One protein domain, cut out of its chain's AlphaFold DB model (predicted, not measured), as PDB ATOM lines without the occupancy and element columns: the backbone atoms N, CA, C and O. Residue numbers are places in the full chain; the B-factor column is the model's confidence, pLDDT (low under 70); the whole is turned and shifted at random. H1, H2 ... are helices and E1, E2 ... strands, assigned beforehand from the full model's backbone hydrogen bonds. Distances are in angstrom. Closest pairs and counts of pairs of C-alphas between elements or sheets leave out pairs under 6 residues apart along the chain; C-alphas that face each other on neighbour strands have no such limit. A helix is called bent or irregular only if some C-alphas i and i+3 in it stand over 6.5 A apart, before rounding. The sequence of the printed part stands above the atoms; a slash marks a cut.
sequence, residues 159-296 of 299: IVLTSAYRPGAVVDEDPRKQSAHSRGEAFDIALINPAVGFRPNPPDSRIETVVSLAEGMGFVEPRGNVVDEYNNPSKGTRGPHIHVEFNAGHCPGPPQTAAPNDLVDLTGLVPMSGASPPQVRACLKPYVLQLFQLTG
ATOM      1  N   ILE A 159     141.252 196.332 146.973       83.31
ATOM      2  CA  ILE A 159     141.489 195.365 145.904       83.31
ATOM      3  C   ILE A 159     142.912 194.785 145.953       83.31
ATOM      4  O   ILE A 159     143.807 195.346 146.576       83.31
ATOM      5  N   VAL A 160     143.121 193.634 145.324       86.88
ATOM      6  CA  VAL A 160     144.444 193.041 145.081       86.88
ATOM      7  C   VAL A 160     144.472 192.426 143.702       86.88
ATOM      8  O   VAL A 160     143.455 191.922 143.225       86.88
ATOM      9  N   LEU A 161     145.650 192.404 143.093       87.62
ATOM     10  CA  LEU A 161     145.877 191.653 141.874       87.62
ATOM     11  C   LEU A 161     146.027 190.161 142.222       87.62
ATOM     12  O   LEU A 161     146.894 189.772 143.012       87.62
ATOM     13  N   THR A 162     145.150 189.326 141.667       85.12
ATOM     14  CA  THR A 162     145.145 187.865 141.867       85.12
ATOM     15  C   THR A 162     145.786 187.119 140.705       85.12
ATOM     16  O   THR A 162     146.234 185.985 140.883       85.12
ATOM     17  N   SER A 163     145.866 187.743 139.531       87.06
ATOM     18  CA  SER A 163     146.606 187.212 138.391       87.06
ATOM     19  C   SER A 163     146.940 188.303 137.370       87.06
ATOM     20  O   SER A 163     146.179 189.248 137.219       87.06
ATOM     21  N   ALA A 164     148.049 188.173 136.639       89.00
ATOM     22  CA  ALA A 164     148.343 188.973 135.445       89.00
ATOM     23  C   ALA A 164     148.919 188.088 134.328       89.00
ATOM     24  O   ALA A 164     148.191 187.277 133.760       89.00
ATOM     25  N   TYR A 165     150.204 188.193 133.993       89.12
ATOM     26  CA  TYR A 165     150.784 187.440 132.883       89.12
ATOM     27  C   TYR A 165     150.784 185.921 133.128       89.12
ATOM     28  O   TYR A 165     151.312 185.436 134.128       89.12
ATOM     29  N   ARG A 166     150.240 185.143 132.183       86.81
ATOM     30  CA  ARG A 166     150.240 183.668 132.221       86.81
ATOM     31  C   ARG A 166     150.798 183.092 130.916       86.81
ATOM     32  O   ARG A 166     150.038 182.942 129.956       86.81
ATOM     33  N   PRO A 167     152.092 182.738 130.854       84.75
ATOM     34  CA  PRO A 167     152.711 182.284 129.613       84.75
ATOM     35  C   PRO A 167     152.001 181.039 129.068       84.75
ATOM     36  O   PRO A 167     151.776 180.072 129.793       84.75
ATOM     37  N   GLY A 168     151.622 181.080 127.788       79.88
ATOM     38  CA  GLY A 168     150.968 179.959 127.104       79.88
ATOM     39  C   GLY A 168     149.523 179.668 127.530       79.88
ATOM     40  O   GLY A 168     148.987 178.638 127.133       79.88
ATOM     41  N   ALA A 169     148.874 180.534 128.317       81.69
ATOM     42  CA  ALA A 169     147.465 180.363 128.666       81.69
ATOM     43  C   ALA A 169     146.546 180.430 127.431       81.69
ATOM     44  O   ALA A 169     146.659 181.326 126.584       81.69
ATOM     45  N   VAL A 170     145.604 179.491 127.378       77.38
ATOM     46  CA  VAL A 170     144.618 179.311 126.306       77.38
ATOM     47  C   VAL A 170     143.199 179.385 126.870       77.38
ATOM     48  O   VAL A 170     142.991 179.144 128.059       77.38
ATOM     49  N   VAL A 171     142.235 179.741 126.025       71.75
ATOM     50  CA  VAL A 171     140.807 179.832 126.360       71.75
ATOM     51  C   VAL A 171     140.124 178.511 126.008       71.75
ATOM     52  O   VAL A 171     140.344 177.986 124.918       71.75
ATOM     53  N   ASP A 172     139.298 177.983 126.915       70.44
ATOM     54  CA  ASP A 172     138.527 176.737 126.737       70.44
ATOM     55  C   ASP A 172     139.362 175.529 126.279       70.44
ATOM     56  O   ASP A 172     138.891 174.693 125.512       70.44
ATOM     57  N   GLU A 173     140.629 175.467 126.700       73.62
ATOM     58  CA  GLU A 173     141.588 174.429 126.291       73.62
ATOM     59  C   GLU A 173     141.856 174.369 124.768       73.62
ATOM     60  O   GLU A 173     142.540 173.460 124.300       73.62
ATOM     61  N   ASP A 174     141.388 175.347 123.979       71.88
ATOM     62  CA  ASP A 174     141.664 175.424 122.542       71.88
ATOM     63  C   ASP A 174     143.028 176.097 122.313       71.88
ATOM     64  O   ASP A 174     143.154 177.312 122.491       71.88
ATOM     65  N   PRO A 175     144.061 175.367 121.848       70.38
ATOM     66  CA  PRO A 175     145.396 175.927 121.636       70.38
ATOM     67  C   PRO A 175     145.439 177.028 120.569       70.38
ATOM     68  O   PRO A 175     146.426 177.755 120.469       70.38
ATOM     69  N   ARG A 176     144.377 177.175 119.770       71.31
ATOM     70  CA  ARG A 176     144.242 178.242 118.770       71.31
ATOM     71  C   ARG A 176     143.707 179.542 119.372       71.31
ATOM     72  O   ARG A 176     143.785 180.578 118.716       71.31
ATOM     73  N   LYS A 177     143.165 179.506 120.593       73.06
ATOM     74  CA  LYS A 177     142.593 180.662 121.290       73.06
ATOM     75  C   LYS A 177     143.484 181.052 122.460       73.06
ATOM     76  O   LYS A 177     143.355 180.532 123.563       73.06
ATOM     77  N   GLN A 178     144.404 181.978 122.228       75.19
ATOM     78  CA  GLN A 178     145.258 182.488 123.297       75.19
ATOM     79  C   GLN A 178     144.475 183.416 124.234       75.19
ATOM     80  O   GLN A 178     143.790 184.333 123.781       75.19
ATOM     81  N   SER A 179     144.610 183.194 125.542       79.75
ATOM     82  CA  SER A 179     144.071 184.090 126.571       79.75
ATOM     83  C   SER A 179     144.779 185.447 126.533       79.75
ATOM     84  O   SER A 179     145.978 185.512 126.272       79.75
ATOM     85  N   ALA A 180     144.089 186.541 126.855       81.94
ATOM     86  CA  ALA A 180     144.746 187.838 127.016       81.94
ATOM     87  C   ALA A 180     145.821 187.840 128.117       81.94
ATOM     88  O   ALA A 180     146.840 188.519 127.975       81.94
ATOM     89  N   HIS A 181     145.698 186.984 129.140       85.31
ATOM     90  CA  HIS A 181     146.767 186.792 130.124       85.31
ATOM     91  C   HIS A 181     148.073 186.293 129.492       85.31
ATOM     92  O   HIS A 181     149.148 186.663 129.961       85.31
ATOM     93  N   SER A 182     148.027 185.488 128.422       84.56
ATOM     94  CA  SER A 182     149.248 184.989 127.762       84.56
ATOM     95  C   SER A 182     149.930 186.002 126.859       84.56
ATOM     96  O   SER A 182     151.083 185.799 126.479       84.56
ATOM     97  N   ARG A 183     149.261 187.129 126.608       81.38
ATOM     98  CA  ARG A 183     149.809 188.301 125.922       81.38
ATOM     99  C   ARG A 183     150.164 189.432 126.889       81.38
ATOM    100  O   ARG A 183     150.607 190.486 126.455       81.38
ATOM    101  N   GLY A 184     149.975 189.235 128.198       84.38
ATOM    102  CA  GLY A 184     150.137 190.299 129.198       84.38
ATOM    103  C   GLY A 184     149.101 191.416 129.050       84.38
ATOM    104  O   GLY A 184     149.349 192.534 129.492       84.38
ATOM    105  N   GLU A 185     147.975 191.112 128.400       82.88
ATOM    106  CA  GLU A 185     146.874 192.019 128.062       82.88
ATOM    107  C   GLU A 185     145.656 191.810 128.967       82.88
ATOM    108  O   GLU A 185     144.580 192.313 128.669       82.88
ATOM    109  N   ALA A 186     145.801 191.078 130.071       83.50
ATOM    110  CA  ALA A 186     144.756 190.953 131.075       83.50
ATOM    111  C   ALA A 186     145.313 190.785 132.487       83.50
ATOM    112  O   ALA A 186     146.448 190.331 132.680       83.50
ATOM    113  N   PHE A 187     144.485 191.131 133.467       85.75
ATOM    114  CA  PHE A 187     144.744 190.937 134.884       85.75
ATOM    115  C   PHE A 187     143.442 190.685 135.650       85.75
ATOM    116  O   PHE A 187     142.385 191.177 135.271       85.75
ATOM    117  N   ASP A 188     143.541 189.927 136.736       85.50
ATOM    118  CA  ASP A 188     142.429 189.589 137.615       85.50
ATOM    119  C   ASP A 188     142.579 190.328 138.945       85.50
ATOM    120  O   ASP A 188     143.683 190.455 139.491       85.50
ATOM    121  N   ILE A 189     141.456 190.789 139.487       84.75
ATOM    122  CA  ILE A 189     141.386 191.572 140.716       84.75
ATOM    123  C   ILE A 189     140.419 190.909 141.690       84.75
ATOM    124  O   ILE A 189     139.307 190.555 141.311       84.75
ATOM    125  N   ALA A 190     140.782 190.812 142.965       83.00
ATOM    126  CA  ALA A 190     139.843 190.449 144.025       83.00
ATOM    127  C   ALA A 190     139.664 191.585 145.030       83.00
ATOM    128  O   ALA A 190     140.584 192.350 145.300       83.00
ATOM    129  N   LEU A 191     138.477 191.652 145.626       82.69
ATOM    130  CA  LEU A 191     138.200 192.459 146.811       82.69
ATOM    131  C   LEU A 191     138.621 191.664 148.051       82.69
ATOM    132  O   LEU A 191     138.274 190.489 148.146       82.69
ATOM    133  N   ILE A 192     139.332 192.285 149.000       78.31
ATOM    134  CA  ILE A 192     139.919 191.573 150.159       78.31
ATOM    135  C   ILE A 192     139.470 192.062 151.536       78.31
ATOM    136  O   ILE A 192     139.598 191.309 152.495       78.31
ATOM    137  N   ASN A 193     138.890 193.261 151.663       74.62
ATOM    138  CA  ASN A 193     138.429 193.780 152.959       74.62
ATOM    139  C   ASN A 193     136.989 194.319 152.887       74.62
ATOM    140  O   ASN A 193     136.782 195.463 152.482       74.62
ATOM    141  N   PRO A 194     135.987 193.512 153.285       74.88
ATOM    142  CA  PRO A 194     136.064 192.055 153.444       74.88
ATOM    143  C   PRO A 194     136.238 191.344 152.095       74.88
ATOM    144  O   PRO A 194     135.816 191.865 151.058       74.88
ATOM    145  N   ALA A 195     136.829 190.150 152.106       77.69
ATOM    146  CA  ALA A 195     136.942 189.337 150.903       77.69
ATOM    147  C   ALA A 195     135.559 188.939 150.372       77.69
ATOM    148  O   ALA A 195     134.651 188.651 151.157       77.69
ATOM    149  N   VAL A 196     135.389 188.926 149.048       73.94
ATOM    150  CA  VAL A 196     134.153 188.419 148.438       73.94
ATOM    151  C   VAL A 196     134.212 186.895 148.387       73.94
ATOM    152  O   VAL A 196     135.151 186.310 147.852       73.94
ATOM    153  N   GLY A 197     133.215 186.247 148.988       67.06
ATOM    154  CA  GLY A 197     133.083 184.792 148.953       67.06
ATOM    155  C   GLY A 197     132.718 184.279 147.559       67.06
ATOM    156  O   GLY A 197     132.278 185.029 146.697       67.06
ATOM    157  N   PHE A 198     132.848 182.973 147.334       69.19
ATOM    158  CA  PHE A 198     132.398 182.369 146.083       69.19
ATOM    159  C   PHE A 198     130.867 182.431 145.982       69.19
ATOM    160  O   PHE A 198     130.165 181.853 146.812       69.19
ATOM    161  N   ARG A 199     130.350 183.100 144.950       68.06
ATOM    162  CA  ARG A 199     128.915 183.240 144.661       68.06
ATOM    163  C   ARG A 199     128.085 183.866 145.780       68.06
ATOM    164  O   ARG A 199     127.135 183.232 146.252       68.06
ATOM    165  N   PRO A 200     128.378 185.125 146.162       63.94
ATOM    166  CA  PRO A 200     127.621 185.807 147.200       63.94
ATOM    167  C   PRO A 200     126.145 185.940 146.791       63.94
ATOM    168  O   PRO A 200     125.799 186.093 145.615       63.94
ATOM    169  N   ASN A 201     125.254 185.825 147.778       65.69
ATOM    170  CA  ASN A 201     123.822 186.033 147.607       65.69
ATOM    171  C   ASN A 201     123.307 186.911 148.759       65.69
ATOM    172  O   ASN A 201     123.214 186.408 149.881       65.69
ATOM    173  N   PRO A 202     122.966 188.189 148.518       69.00
ATOM    174  CA  PRO A 202     122.915 188.874 147.216       69.00
ATOM    175  C   PRO A 202     124.308 189.114 146.582       69.00
ATOM    176  O   PRO A 202     125.308 188.965 147.283       69.00
ATOM    177  N   PRO A 203     124.386 189.460 145.276       70.19
ATOM    178  CA  PRO A 203     125.629 189.910 144.640       70.19
ATOM    179  C   PRO A 203     126.290 191.061 145.412       70.19
ATOM    180  O   PRO A 203     125.596 191.884 146.013       70.19
ATOM    181  N   ASP A 204     127.623 191.121 145.403       71.12
ATOM    182  CA  ASP A 204     128.362 192.158 146.127       71.12
ATOM    183  C   ASP A 204     128.413 193.454 145.305       71.12
ATOM    184  O   ASP A 204     129.045 193.518 144.251       71.12
ATOM    185  N   SER A 205     127.764 194.515 145.790       72.56
ATOM    186  CA  SER A 205     127.684 195.810 145.095       72.56
ATOM    187  C   SER A 205     129.041 196.497 144.895       72.56
ATOM    188  O   SER A 205     129.177 197.396 144.057       72.56
ATOM    189  N   ARG A 206     130.084 196.077 145.623       76.00
ATOM    190  CA  ARG A 206     131.451 196.577 145.415       76.00
ATOM    191  C   ARG A 206     132.020 196.109 144.081       76.00
ATOM    192  O   ARG A 206     132.777 196.855 143.466       76.00
ATOM    193  N   ILE A 207     131.625 194.926 143.608       74.38
ATOM    194  CA  ILE A 207     132.021 194.419 142.287       74.38
ATOM    195  C   ILE A 207     131.469 195.340 141.203       74.38
ATOM    196  O   ILE A 207     132.228 195.810 140.361       74.38
ATOM    197  N   GLU A 208     130.187 195.703 141.283       70.69
ATOM    198  CA  GLU A 208     129.574 196.650 140.340       70.69
ATOM    199  C   GLU A 208     130.300 198.001 140.320       70.69
ATOM    200  O   GLU A 208     130.422 198.631 139.269       70.69
ATOM    201  N   THR A 209     130.809 198.439 141.475       73.38
ATOM    202  CA  THR A 209     131.573 199.688 141.590       73.38
ATOM    203  C   THR A 209     132.912 199.589 140.861       73.38
ATOM    204  O   THR A 209     133.245 200.484 140.087       73.38
ATOM    205  N   VAL A 210     133.664 198.498 141.050       73.25
ATOM    206  CA  VAL A 210     134.938 198.267 140.343       73.25
ATOM    207  C   VAL A 210     134.718 198.155 138.834       73.25
ATOM    208  O   VAL A 210     135.457 198.771 138.068       73.25
ATOM    209  N   VAL A 211     133.670 197.446 138.406       72.06
ATOM    210  CA  VAL A 211     133.293 197.352 136.987       72.06
ATOM    211  C   VAL A 211     132.951 198.734 136.428       72.06
ATOM    212  O   VAL A 211     133.480 199.111 135.391       72.06
ATOM    213  N   SER A 212     132.160 199.540 137.142       68.75
ATOM    214  CA  SER A 212     131.801 200.898 136.702       68.75
ATOM    215  C   SER A 212     133.019 201.829 136.602       68.75
ATOM    216  O   SER A 212     133.093 202.666 135.702       68.75
ATOM    217  N   LEU A 213     133.994 201.687 137.510       70.06
ATOM    218  CA  LEU A 213     135.264 202.416 137.437       70.06
ATOM    219  C   LEU A 213     136.070 201.993 136.204       70.06
ATOM    220  O   LEU A 213     136.587 202.850 135.488       70.06
ATOM    221  N   ALA A 214     136.143 200.689 135.932       66.81
ATOM    222  CA  ALA A 214     136.807 200.159 134.749       66.81
ATOM    223  C   ALA A 214     136.120 200.616 133.451       66.81
ATOM    224  O   ALA A 214     136.783 201.135 132.554       66.81
ATOM    225  N   GLU A 215     134.793 200.575 133.376       67.56
ATOM    226  CA  GLU A 215     134.034 201.141 132.254       67.56
ATOM    227  C   GLU A 215     134.349 202.623 132.024       67.56
ATOM    228  O   GLU A 215     134.595 203.037 130.887       67.56
ATOM    229  N   GLY A 216     134.445 203.415 133.097       59.47
ATOM    230  CA  GLY A 216     134.843 204.825 133.032       59.47
ATOM    231  C   GLY A 216     136.252 205.065 132.476       59.47
ATOM    232  O   GLY A 216     136.517 206.133 131.923       59.47
ATOM    233  N   MET A 217     137.147 204.078 132.568       63.97
ATOM    234  CA  MET A 217     138.497 204.119 131.985       63.97
ATOM    235  C   MET A 217     138.549 203.595 130.540       63.97
ATOM    236  O   MET A 217     139.615 203.590 129.925       63.97
ATOM    237  N   GLY A 218     137.407 203.191 129.974       57.22
ATOM    238  CA  GLY A 218     137.303 202.708 128.597       57.22
ATOM    239  C   GLY A 218     137.372 201.188 128.452       57.22
ATOM    240  O   GLY A 218     137.617 200.700 127.345       57.22
ATOM    241  N   PHE A 219     137.156 200.438 129.534       62.22
ATOM    242  CA  PHE A 219     136.961 198.994 129.462       62.22
ATOM    243  C   PHE A 219     135.480 198.664 129.255       62.22
ATOM    244  O   PHE A 219     134.681 198.778 130.170       62.22
ATOM    245  N   VAL A 220     135.093 198.293 128.037       53.19
ATOM    246  CA  VAL A 220     133.695 198.079 127.638       53.19
ATOM    247  C   VAL A 220     133.510 196.774 126.854       53.19
ATOM    248  O   VAL A 220     134.135 196.544 125.812       53.19
ATOM    249  N   GLU A 221     132.563 195.943 127.287       51.41
ATOM    250  CA  GLU A 221     132.120 194.784 126.506       51.41
ATOM    251  C   GLU A 221     131.633 195.171 125.089       51.41
ATOM    252  O   GLU A 221     131.271 196.317 124.810       51.41
ATOM    253  N   PRO A 222     131.463 194.210 124.170       45.62
ATOM    254  CA  PRO A 222     132.472 193.476 123.410       45.62
ATOM    255  C   PRO A 222     133.035 194.323 122.239       45.62
ATOM    256  O   PRO A 222     133.279 193.825 121.141       45.62
ATOM    257  N   ARG A 223     133.165 195.644 122.457       44.78
ATOM    258  CA  ARG A 223     134.007 196.621 121.730       44.78
ATOM    259  C   ARG A 223     135.504 196.325 121.762       44.78
ATOM    260  O   ARG A 223     136.244 196.646 120.837       44.78
ATOM    261  N   GLY A 224     135.903 195.741 122.890       50.97
ATOM    262  CA  GLY A 224     137.013 194.820 123.021       50.97
ATOM    263  C   GLY A 224     138.090 195.154 124.066       50.97
ATOM    264  O   GLY A 224     138.995 194.361 124.239       50.97
ATOM    265  N   ASN A 225     137.989 196.212 124.861       54.28
ATOM    266  CA  ASN A 225     138.556 196.098 126.214       54.28
ATOM    267  C   ASN A 225     137.459 195.464 127.071       54.28
ATOM    268  O   ASN A 225     136.402 196.066 127.162       54.28
ATOM    269  N   VAL A 226     137.631 194.278 127.640       55.59
ATOM    270  CA  VAL A 226     136.558 193.557 128.346       55.59
ATOM    271  C   VAL A 226     136.816 193.612 129.849       55.59
ATOM    272  O   VAL A 226     137.919 193.346 130.291       55.59
ATOM    273  N   VAL A 227     135.815 193.954 130.653       52.66
ATOM    274  CA  VAL A 227     135.856 193.694 132.102       52.66
ATOM    275  C   VAL A 227     134.808 192.651 132.362       52.66
ATOM    276  O   VAL A 227     133.633 192.976 132.238       52.66
ATOM    277  N   ASP A 228     135.227 191.435 132.696       59.50
ATOM    278  CA  ASP A 228     134.327 190.358 133.063       59.50
ATOM    279  C   ASP A 228     134.576 189.769 134.444       59.50
ATOM    280  O   ASP A 228     135.503 190.126 135.151       59.50
ATOM    281  N   GLU A 229     133.670 188.915 134.889       52.31
ATOM    282  CA  GLU A 229     133.813 188.176 136.132       52.31
ATOM    283  C   GLU A 229     133.732 186.685 135.806       52.31
ATOM    284  O   GLU A 229     132.775 186.016 136.174       52.31
ATOM    285  N   TYR A 230     134.687 186.193 135.014       49.28
ATOM    286  CA  TYR A 230     134.763 184.829 134.489       49.28
ATOM    287  C   TYR A 230     133.441 184.331 133.850       49.28
ATOM    288  O   TYR A 230     132.547 183.804 134.517       49.28
ATOM    289  N   ASN A 231     133.364 184.412 132.515       38.62
ATOM    290  CA  ASN A 231     132.235 184.020 131.645       38.62
ATOM    291  C   ASN A 231     130.957 184.874 131.775       38.62
ATOM    292  O   ASN A 231     129.933 184.429 132.297       38.62
ATOM    293  N   ASN A 232     130.994 186.041 131.122       37.91
ATOM    294  CA  ASN A 232     129.928 187.040 130.966       37.91
ATOM    295  C   ASN A 232     129.621 187.856 132.246       37.91
ATOM    296  O   ASN A 232     128.875 187.411 133.127       37.91
ATOM    297  N   PRO A 233     130.112 189.101 132.337       42.25
ATOM    298  CA  PRO A 233     129.693 190.077 133.323       42.25
ATOM    299  C   PRO A 233     128.316 190.619 132.945       42.25
ATOM    300  O   PRO A 233     128.109 191.390 132.015       42.25
ATOM    301  N   SER A 234     127.333 190.239 133.730       47.41
ATOM    302  CA  SER A 234     126.151 191.062 133.914       47.41
ATOM    303  C   SER A 234     126.267 191.680 135.304       47.41
ATOM    304  O   SER A 234     126.978 191.148 136.155       47.41
ATOM    305  N   LYS A 235     125.504 192.736 135.601       46.25
ATOM    306  CA  LYS A 235     125.338 193.272 136.972       46.25
ATOM    307  C   LYS A 235     124.767 192.243 137.990       46.25
ATOM    308  O   LYS A 235     124.267 192.606 139.040       46.25
ATOM    309  N   GLY A 236     124.760 190.947 137.665       45.16
ATOM    310  CA  GLY A 236     124.335 189.835 138.512       45.16
ATOM    311  C   GLY A 236     125.327 188.666 138.567       45.16
ATOM    312  O   GLY A 236     124.951 187.605 139.076       45.16
ATOM    313  N   THR A 237     126.549 188.827 138.043       51.75
ATOM    314  CA  THR A 237     127.613 187.812 138.124       51.75
ATOM    315  C   THR A 237     128.171 187.722 139.567       51.75
ATOM    316  O   THR A 237     127.812 188.522 140.435       51.75
ATOM    317  N   ARG A 238     128.847 186.611 139.899       57.78
ATOM    318  CA  ARG A 238     128.988 186.067 141.269       57.78
ATOM    319  C   ARG A 238     130.358 185.409 141.543       57.78
ATOM    320  O   ARG A 238     130.471 184.510 142.379       57.78
ATOM    321  N   GLY A 239     131.380 185.752 140.782       61.34
ATOM    322  CA  GLY A 239     132.745 185.254 140.962       61.34
ATOM    323  C   GLY A 239     133.455 185.804 142.216       61.34
ATOM    324  O   GLY A 239     132.953 186.678 142.917       61.34
ATOM    325  N   PRO A 240     134.619 185.236 142.581       63.56
ATOM    326  CA  PRO A 240     135.471 185.780 143.642       63.56
ATOM    327  C   PRO A 240     136.505 186.799 143.122       63.56
ATOM    328  O   PRO A 240     137.232 187.390 143.918       63.56
ATOM    329  N   HIS A 241     136.621 186.967 141.801       71.88
ATOM    330  CA  HIS A 241     137.554 187.884 141.150       71.88
ATOM    331  C   HIS A 241     136.956 188.458 139.864       71.88
ATOM    332  O   HIS A 241     136.140 187.811 139.214       71.88
ATOM    333  N   ILE A 242     137.417 189.652 139.507       77.44
ATOM    334  CA  ILE A 242     137.054 190.429 138.326       77.44
ATOM    335  C   ILE A 242     138.211 190.314 137.333       77.44
ATOM    336  O   ILE A 242     139.328 190.715 137.653       77.44
ATOM    337  N   HIS A 243     137.945 189.763 136.158       79.25
ATOM    338  CA  HIS A 243     138.835 189.720 135.010       79.25
ATOM    339  C   HIS A 243     138.791 191.046 134.246       79.25
ATOM    340  O   HIS A 243     137.728 191.563 133.905       79.25
ATOM    341  N   VAL A 244     139.952 191.608 133.952       76.38
ATOM    342  CA  VAL A 244     140.090 192.832 133.169       76.38
ATOM    343  C   VAL A 244     141.013 192.543 131.996       76.38
ATOM    344  O   VAL A 244     142.214 192.355 132.171       76.38
ATOM    345  N   GLU A 245     140.452 192.523 130.796       74.62
ATOM    346  CA  GLU A 245     141.117 192.316 129.515       74.62
ATOM    347  C   GLU A 245     141.174 193.615 128.700       74.62
ATOM    348  O   GLU A 245     140.224 194.396 128.608       74.62
ATOM    349  N   PHE A 246     142.306 193.827 128.044       68.12
ATOM    350  CA  PHE A 246     142.491 194.859 127.041       68.12
ATOM    351  C   PHE A 246     142.480 194.239 125.645       68.12
ATOM    352  O   PHE A 246     143.017 193.160 125.404       68.12
ATOM    353  N   ASN A 247     141.907 194.977 124.705       57.62
ATOM    354  CA  ASN A 247     141.754 194.575 123.320       57.62
ATOM    355  C   ASN A 247     143.098 194.317 122.654       57.62
ATOM    356  O   ASN A 247     144.051 195.090 122.821       57.62
ATOM    357  N   ALA A 248     143.111 193.341 121.747       50.91
ATOM    358  CA  ALA A 248     144.190 193.206 120.783       50.91
ATOM    359  C   ALA A 248     144.318 194.511 119.969       50.91
ATOM    360  O   ALA A 248     143.386 194.933 119.285       50.91
ATOM    361  N   GLY A 249     145.475 195.171 120.069       53.19
ATOM    362  CA  GLY A 249     145.758 196.447 119.402       53.19
ATOM    363  C   GLY A 249     145.622 197.700 120.274       53.19
ATOM    364  O   GLY A 249     146.012 198.772 119.816       53.19
ATOM    365  N   HIS A 250     145.152 197.596 121.529       63.84
ATOM    366  CA  HIS A 250     145.240 198.714 122.487       63.84
ATOM    367  C   HIS A 250     146.701 199.084 122.775       63.84
ATOM    368  O   HIS A 250     147.067 200.245 122.951       63.84
ATOM    369  N   CYS A 251     147.556 198.071 122.747       63.44
ATOM    370  CA  CYS A 251     148.987 198.216 122.841       63.44
ATOM    371  C   CYS A 251     149.623 198.062 121.454       63.44
ATOM    372  O   CYS A 251     149.449 197.010 120.828       63.44
ATOM    373  N   PRO A 252     150.376 199.064 120.962       59.56
ATOM    374  CA  PRO A 252     151.019 198.984 119.656       59.56
ATOM    375  C   PRO A 252     152.002 197.805 119.604       59.56
ATOM    376  O   PRO A 252     152.717 197.526 120.568       59.56
ATOM    377  N   GLY A 253     152.013 197.087 118.482       55.59
ATOM    378  CA  GLY A 253     152.853 195.908 118.257       55.59
ATOM    379  C   GLY A 253     152.107 194.810 117.489       55.59
ATOM    380  O   GLY A 253     150.876 194.837 117.439       55.59
ATOM    381  N   PRO A 254     152.819 193.866 116.847       49.97
ATOM    382  CA  PRO A 254     152.171 192.738 116.184       49.97
ATOM    383  C   PRO A 254     151.343 191.933 117.202       49.97
ATOM    384  O   PRO A 254     151.750 191.866 118.364       49.97
ATOM    385  N   PRO A 255     150.220 191.303 116.796       51.06
ATOM    386  CA  PRO A 255     149.474 190.384 117.649       51.06
ATOM    387  C   PRO A 255     150.445 189.333 118.177       51.06
ATOM    388  O   PRO A 255     151.026 188.567 117.404       51.06
ATOM    389  N   GLN A 256     150.705 189.363 119.477       55.47
ATOM    390  CA  GLN A 256     151.785 188.572 120.030       55.47
ATOM    391  C   GLN A 256     151.296 187.145 120.240       55.47
ATOM    392  O   GLN A 256     150.582 186.849 121.188       55.47
ATOM    393  N   THR A 257     151.667 186.261 119.318       53.78
ATOM    394  CA  THR A 257     151.532 184.808 119.482       53.78
ATOM    395  C   THR A 257     152.695 184.206 120.281       53.78
ATOM    396  O   THR A 257     152.645 183.026 120.631       53.78
ATOM    397  N   ALA A 258     153.719 185.016 120.585       59.47
ATOM    398  CA  ALA A 258     154.899 184.705 121.392       59.47
ATOM    399  C   ALA A 258     154.948 185.584 122.657       59.47
ATOM    400  O   ALA A 258     154.233 186.577 122.746       59.47
ATOM    401  N   ALA A 259     155.790 185.221 123.633       65.44
ATOM    402  CA  ALA A 259     155.919 185.960 124.890       65.44
ATOM    403  C   ALA A 259     156.233 187.459 124.653       65.44
ATOM    404  O   ALA A 259     157.139 187.752 123.861       65.44
ATOM    405  N   PRO A 260     155.545 188.394 125.337       74.69
ATOM    406  CA  PRO A 260     155.786 189.819 125.153       74.69
ATOM    407  C   PRO A 260     157.183 190.236 125.582       74.69
ATOM    408  O   PRO A 260     157.666 189.862 126.648       74.69
ATOM    409  N   ASN A 261     157.827 191.051 124.750       79.00
ATOM    410  CA  ASN A 261     159.124 191.655 125.047       79.00
ATOM    411  C   ASN A 261     159.003 192.997 125.792       79.00
ATOM    412  O   ASN A 261     160.019 193.572 126.174       79.00
ATOM    413  N   ASP A 262     157.779 193.490 125.994       84.38
ATOM    414  CA  ASP A 262     157.445 194.765 126.631       84.38
ATOM    415  C   ASP A 262     156.701 194.590 127.969       84.38
ATOM    416  O   ASP A 262     155.981 195.492 128.402       84.38
ATOM    417  N   LEU A 263     156.863 193.437 128.631       87.19
ATOM    418  CA  LEU A 263     156.326 193.224 129.976       87.19
ATOM    419  C   LEU A 263     157.006 194.143 130.992       87.19
ATOM    420  O   LEU A 263     158.231 194.262 131.035       87.19
ATOM    421  N   VAL A 264     156.197 194.745 131.858       88.25
ATOM    422  CA  VAL A 264     156.651 195.532 133.004       88.25
ATOM    423  C   VAL A 264     156.127 194.924 134.291       88.25
ATOM    424  O   VAL A 264     154.982 194.487 134.364       88.25
ATOM    425  N   ASP A 265     156.984 194.912 135.304       89.50
ATOM    426  CA  ASP A 265     156.669 194.405 136.633       89.50
ATOM    427  C   ASP A 265     155.864 195.440 137.441       89.50
ATOM    428  O   ASP A 265     156.179 196.639 137.447       89.50
ATOM    429  N   LEU A 266     154.808 194.969 138.100       84.88
ATOM    430  CA  LEU A 266     153.941 195.722 139.004       84.88
ATOM    431  C   LEU A 266     154.262 195.457 140.486       84.88
ATOM    432  O   LEU A 266     153.610 196.023 141.366       84.88
ATOM    433  N   THR A 267     155.257 194.616 140.785       83.88
ATOM    434  CA  THR A 267     155.700 194.313 142.154       83.88
ATOM    435  C   THR A 267     156.031 195.591 142.920       83.88
ATOM    436  O   THR A 267     156.794 196.436 142.454       83.88
ATOM    437  N   GLY A 268     155.450 195.731 144.113       80.31
ATOM    438  CA  GLY A 268     155.637 196.905 144.969       80.31
ATOM    439  C   GLY A 268     154.919 198.169 144.489       80.31
ATOM    440  O   GLY A 268     155.023 199.184 145.161       80.31
ATOM    441  N   LEU A 269     154.199 198.109 143.363       81.62
ATOM    442  CA  LEU A 269     153.349 199.198 142.873       81.62
ATOM    443  C   LEU A 269     151.866 198.930 143.116       81.62
ATOM    444  O   LEU A 269     151.085 199.864 143.160       81.62
ATOM    445  N   VAL A 270     151.453 197.668 143.227       82.94
ATOM    446  CA  VAL A 270     150.078 197.303 143.582       82.94
ATOM    447  C   VAL A 270     150.075 196.113 144.545       82.94
ATOM    448  O   VAL A 270     150.949 195.243 144.448       82.94
ATOM    449  N   PRO A 271     149.104 196.035 145.470       82.31
ATOM    450  CA  PRO A 271     148.880 194.851 146.288       82.31
ATOM    451  C   PRO A 271     148.630 193.592 145.449       82.31
ATOM    452  O   PRO A 271     147.863 193.600 144.488       82.31
ATOM    453  N   MET A 272     149.252 192.489 145.859       82.38
ATOM    454  CA  MET A 272     149.306 191.221 145.132       82.38
ATOM    455  C   MET A 272     148.965 190.058 146.064       82.38
ATOM    456  O   MET A 272     149.529 189.962 147.153       82.38
ATOM    457  N   SER A 273     148.090 189.151 145.629       79.88
ATOM    458  CA  SER A 273     147.796 187.900 146.354       79.88
ATOM    459  C   SER A 273     147.813 186.653 145.457       79.88
ATOM    460  O   SER A 273     147.374 185.584 145.877       79.88
ATOM    461  N   GLY A 274     148.262 186.806 144.208       70.50
ATOM    462  CA  GLY A 274     148.267 185.782 143.164       70.50
ATOM    463  C   GLY A 274     149.572 185.004 143.011       70.50
ATOM    464  O   GLY A 274     150.618 185.415 143.506       70.50
ATOM    465  N   ALA A 275     149.509 183.891 142.270       69.88
ATOM    466  CA  ALA A 275     150.666 183.043 141.953       69.88
ATOM    467  C   ALA A 275     151.276 183.301 140.560       69.88
ATOM    468  O   ALA A 275     152.337 182.756 140.253       69.88
ATOM    469  N   SER A 276     150.621 184.087 139.697       81.50
ATOM    470  CA  SER A 276     151.178 184.442 138.387       81.50
ATOM    471  C   SER A 276     152.104 185.663 138.485       81.50
ATOM    472  O   SER A 276     151.933 186.488 139.388       81.50
ATOM    473  N   PRO A 277     153.100 185.789 137.585       82.44
ATOM    474  CA  PRO A 277     153.945 186.972 137.524       82.44
ATOM    475  C   PRO A 277     153.105 188.263 137.462       82.44
ATOM    476  O   PRO A 277     152.225 188.355 136.600       82.44
ATOM    477  N   PRO A 278     153.382 189.269 138.316       86.62
ATOM    478  CA  PRO A 278     152.710 190.577 138.338       86.62
ATOM    479  C   PRO A 278     153.108 191.456 137.148       86.62
ATOM    480  O   PRO A 278     153.507 192.605 137.300       86.62
ATOM    481  N   GLN A 279     153.059 190.899 135.948       89.81
ATOM    482  CA  GLN A 279     153.537 191.538 134.741       89.81
ATOM    483  C   GLN A 279     152.375 191.816 133.802       89.81
ATOM    484  O   GLN A 279     151.522 190.961 133.578       89.81
ATOM    485  N   VAL A 280     152.368 193.011 133.231       87.19
ATOM    486  CA  VAL A 280     151.460 193.418 132.151       87.19
ATOM    487  C   VAL A 280     152.285 194.083 131.059       87.19
ATOM    488  O   VAL A 280     153.434 194.460 131.297       87.19
ATOM    489  N   ARG A 281     151.733 194.264 129.862       84.62
ATOM    490  CA  ARG A 281     152.411 195.070 128.836       84.62
ATOM    491  C   ARG A 281     152.596 196.520 129.305       84.62
ATOM    492  O   ARG A 281     151.729 197.082 129.975       84.62
ATOM    493  N   ALA A 282     153.705 197.158 128.927       84.12
ATOM    494  CA  ALA A 282     154.090 198.504 129.378       84.12
ATOM    495  C   ALA A 282     153.001 199.578 129.187       84.12
ATOM    496  O   ALA A 282     152.767 200.402 130.072       84.12
ATOM    497  N   CYS A 283     152.309 199.535 128.050       78.31
ATOM    498  CA  CYS A 283     151.144 200.361 127.703       78.31
ATOM    499  C   CYS A 283     149.998 200.296 128.729       78.31
ATOM    500  O   CYS A 283     149.237 201.253 128.843       78.31
ATOM    501  N   LEU A 284     149.870 199.196 129.475       79.00
ATOM    502  CA  LEU A 284     148.746 198.937 130.382       79.00
ATOM    503  C   LEU A 284     149.016 199.397 131.810       79.00
ATOM    504  O   LEU A 284     148.083 199.690 132.554       79.00
ATOM    505  N   LYS A 285     150.292 199.524 132.188       82.81
ATOM    506  CA  LYS A 285     150.715 199.996 133.510       82.81
ATOM    507  C   LYS A 285     149.968 201.247 134.005       82.81
ATOM    508  O   LYS A 285     149.491 201.194 135.137       82.81
ATOM    509  N   PRO A 286     149.828 202.351 133.238       79.75
ATOM    510  CA  PRO A 286     149.127 203.535 133.741       79.75
ATOM    511  C   PRO A 286     147.659 203.261 134.091       79.75
ATOM    512  O   PRO A 286     147.175 203.795 135.083       79.75
ATOM    513  N   TYR A 287     146.978 202.391 133.343       78.06
ATOM    514  CA  TYR A 287     145.582 202.026 133.595       78.06
ATOM    515  C   TYR A 287     145.433 201.169 134.849       78.06
ATOM    516  O   TYR A 287     144.539 201.409 135.657       78.06
ATOM    517  N   VAL A 288     146.341 200.207 135.052       80.56
ATOM    518  CA  VAL A 288     146.348 199.385 136.269       80.56
ATOM    519  C   VAL A 288     146.576 200.265 137.500       80.56
ATOM    520  O   VAL A 288     145.813 200.188 138.455       80.56
ATOM    521  N   LEU A 289     147.567 201.161 137.468       81.56
ATOM    522  CA  LEU A 289     147.830 202.064 138.594       81.56
ATOM    523  C   LEU A 289     146.665 203.027 138.850       81.56
ATOM    524  O   LEU A 289     146.308 203.258 140.002       81.56
ATOM    525  N   GLN A 290     146.048 203.554 137.790       76.94
ATOM    526  CA  GLN A 290     144.887 204.431 137.911       76.94
ATOM    527  C   GLN A 290     143.697 203.714 138.562       76.94
ATOM    528  O   GLN A 290     143.034 204.307 139.410       76.94
ATOM    529  N   LEU A 291     143.451 202.443 138.227       77.00
ATOM    530  CA  LEU A 291     142.389 201.653 138.854       77.00
ATOM    531  C   LEU A 291     142.599 201.518 140.367       77.00
ATOM    532  O   LEU A 291     141.670 201.755 141.132       77.00
ATOM    533  N   PHE A 292     143.821 201.186 140.794       78.31
ATOM    534  CA  PHE A 292     144.170 201.057 142.213       78.31
ATOM    535  C   PHE A 292     144.094 202.402 142.958       78.31
ATOM    536  O   PHE A 292     143.562 202.472 144.064       78.31
ATOM    537  N   GLN A 293     144.517 203.499 142.323       75.81
ATOM    538  CA  GLN A 293     144.369 204.842 142.892       75.81
ATOM    539  C   GLN A 293     142.896 205.230 143.084       75.81
ATOM    540  O   GLN A 293     142.525 205.752 144.135       75.81
ATOM    541  N   LEU A 294     142.043 204.962 142.089       70.12
ATOM    542  CA  LEU A 294     140.619 205.312 142.127       70.12
ATOM    543  C   LEU A 294     139.815 204.487 143.138       70.12
ATOM    544  O   LEU A 294     138.795 204.968 143.627       70.12
ATOM    545  N   THR A 295     140.267 203.281 143.488       67.12
ATOM    546  CA  THR A 295     139.670 202.474 144.566       67.12
ATOM    547  C   THR A 295     140.114 202.919 145.966       67.12
ATOM    548  O   THR A 295     139.634 202.398 146.976       67.12
ATOM    549  N   GLY A 296     140.980 203.935 146.058       59.50
ATOM    550  CA  GLY A 296     141.487 204.484 147.317       59.50
ATOM    551  C   GLY A 296     142.727 203.764 147.847       59.50
ATOM    552  O   GLY A 296     143.122 204.002 148.989       59.50
TER     553      GLY A 296
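Overview. This is residues 159 to 296 of the 299 residues of an uncharacterized protein of Candidatus Doudnabacteria bacterium RIFCSPHIGHO2_01_FULL_46_24 (UniProt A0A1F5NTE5). A small twisted sheet of four strands, E1, E3, E5 and E4, has two helices, H2 and H3, over one face, and a small two-strand hairpin, E6 and E7, leads straight into H3. Long loops join many of the parts, and E2 lies farthest from the mean of the C-alphas, at 18.7 A. The 138 printed residues hold, in order, E1, E2, H1, E3, H2, E4, E5, E6, E7 and H3; both sheets are antiparallel. The class is mixed, helices and strands, with 58 residues, under half, in named elements. The whole is compact, with a radius of gyration of the C-alphas of 14.2 A and spans of 42 by 33 by 27 A.

Along the chain. In the larger sheet, E1 is residues 159 to 163, 12.2 A long, from C-alpha 159 at (141.489, 195.365, 145.904). E3 is residues 186 to 191, 17.1 A, E5 residues 242 to 245 and E4 residues 226 to 228. H2, residues 205 to 216, is 16.7 A long. H3, residues 282 to 294, is 19.8 A long and ends at C-alpha 294 at (140.619, 205.312, 142.127); it is irregular, with C-alphas 283 and 286 7.1 A apart. E6 is residues 263 to 265, E7 residues 279 to 281, E2 residues 174 to 178 and H1 residues 180 to 183.

Arrangement. The sheet's order is E1, E3, E5, E4, with E1 and E4 as edge strands. N 160 and O 190 are 2.8 A apart across E1 and E3, N 187 and O 244 2.9 A across E3 and E5, and N 243 and O 228 2.7 A across the hairpin E4 and E5. E3, H2 and E4 form a split strand-helix-strand unit, two strands running the same way with E5 between them, and its crossover is right-handed. H2 and H3 are on the same face, giving two layers, a sheet with helices on one face. H2 has a height over the sheet of 9.0 A and runs along the strands, at 8 degrees to E5 on the local plane; its closest C-alphas to E4 are Val 211 and Val 227, 6.6 A. H3, at a height of 10.4 A, is over E3 and runs along the strands. H2 and H3 only just touch, only at their ends, with 3 pairs of C-alphas within 8 A, the closest Ala 214 and Leu 291 at 7.1 A; they run opposite ways at a steep tilt of 46 degrees. In the hairpin E6 and E7, N 264 and O 280 are 2.8 A apart; the closest C-alphas of E6 and H3 are Val 264 and Ala 282, 5.3 A. H1 only grazes the larger sheet, with residues 180 to 181. E2 pairs with no named strand and meets H1 only through their link. In H2 every O i to N i+4 pair is within hydrogen-bond range, in H3 7 of 9, and H1 is too short for such a pair.

Size, cuts and confidence. The two C-alphas farthest apart are those of Asn 201 and Pro 254, 42.8 A. The printed part has no cut. The links E3 to H2, E4 to E5, E5 to E6 and E6 to E7 are long. Mean pLDDT of the printed part is 71.3, and 51 residues are under 70, among them 214 to 240 and 246 to 259.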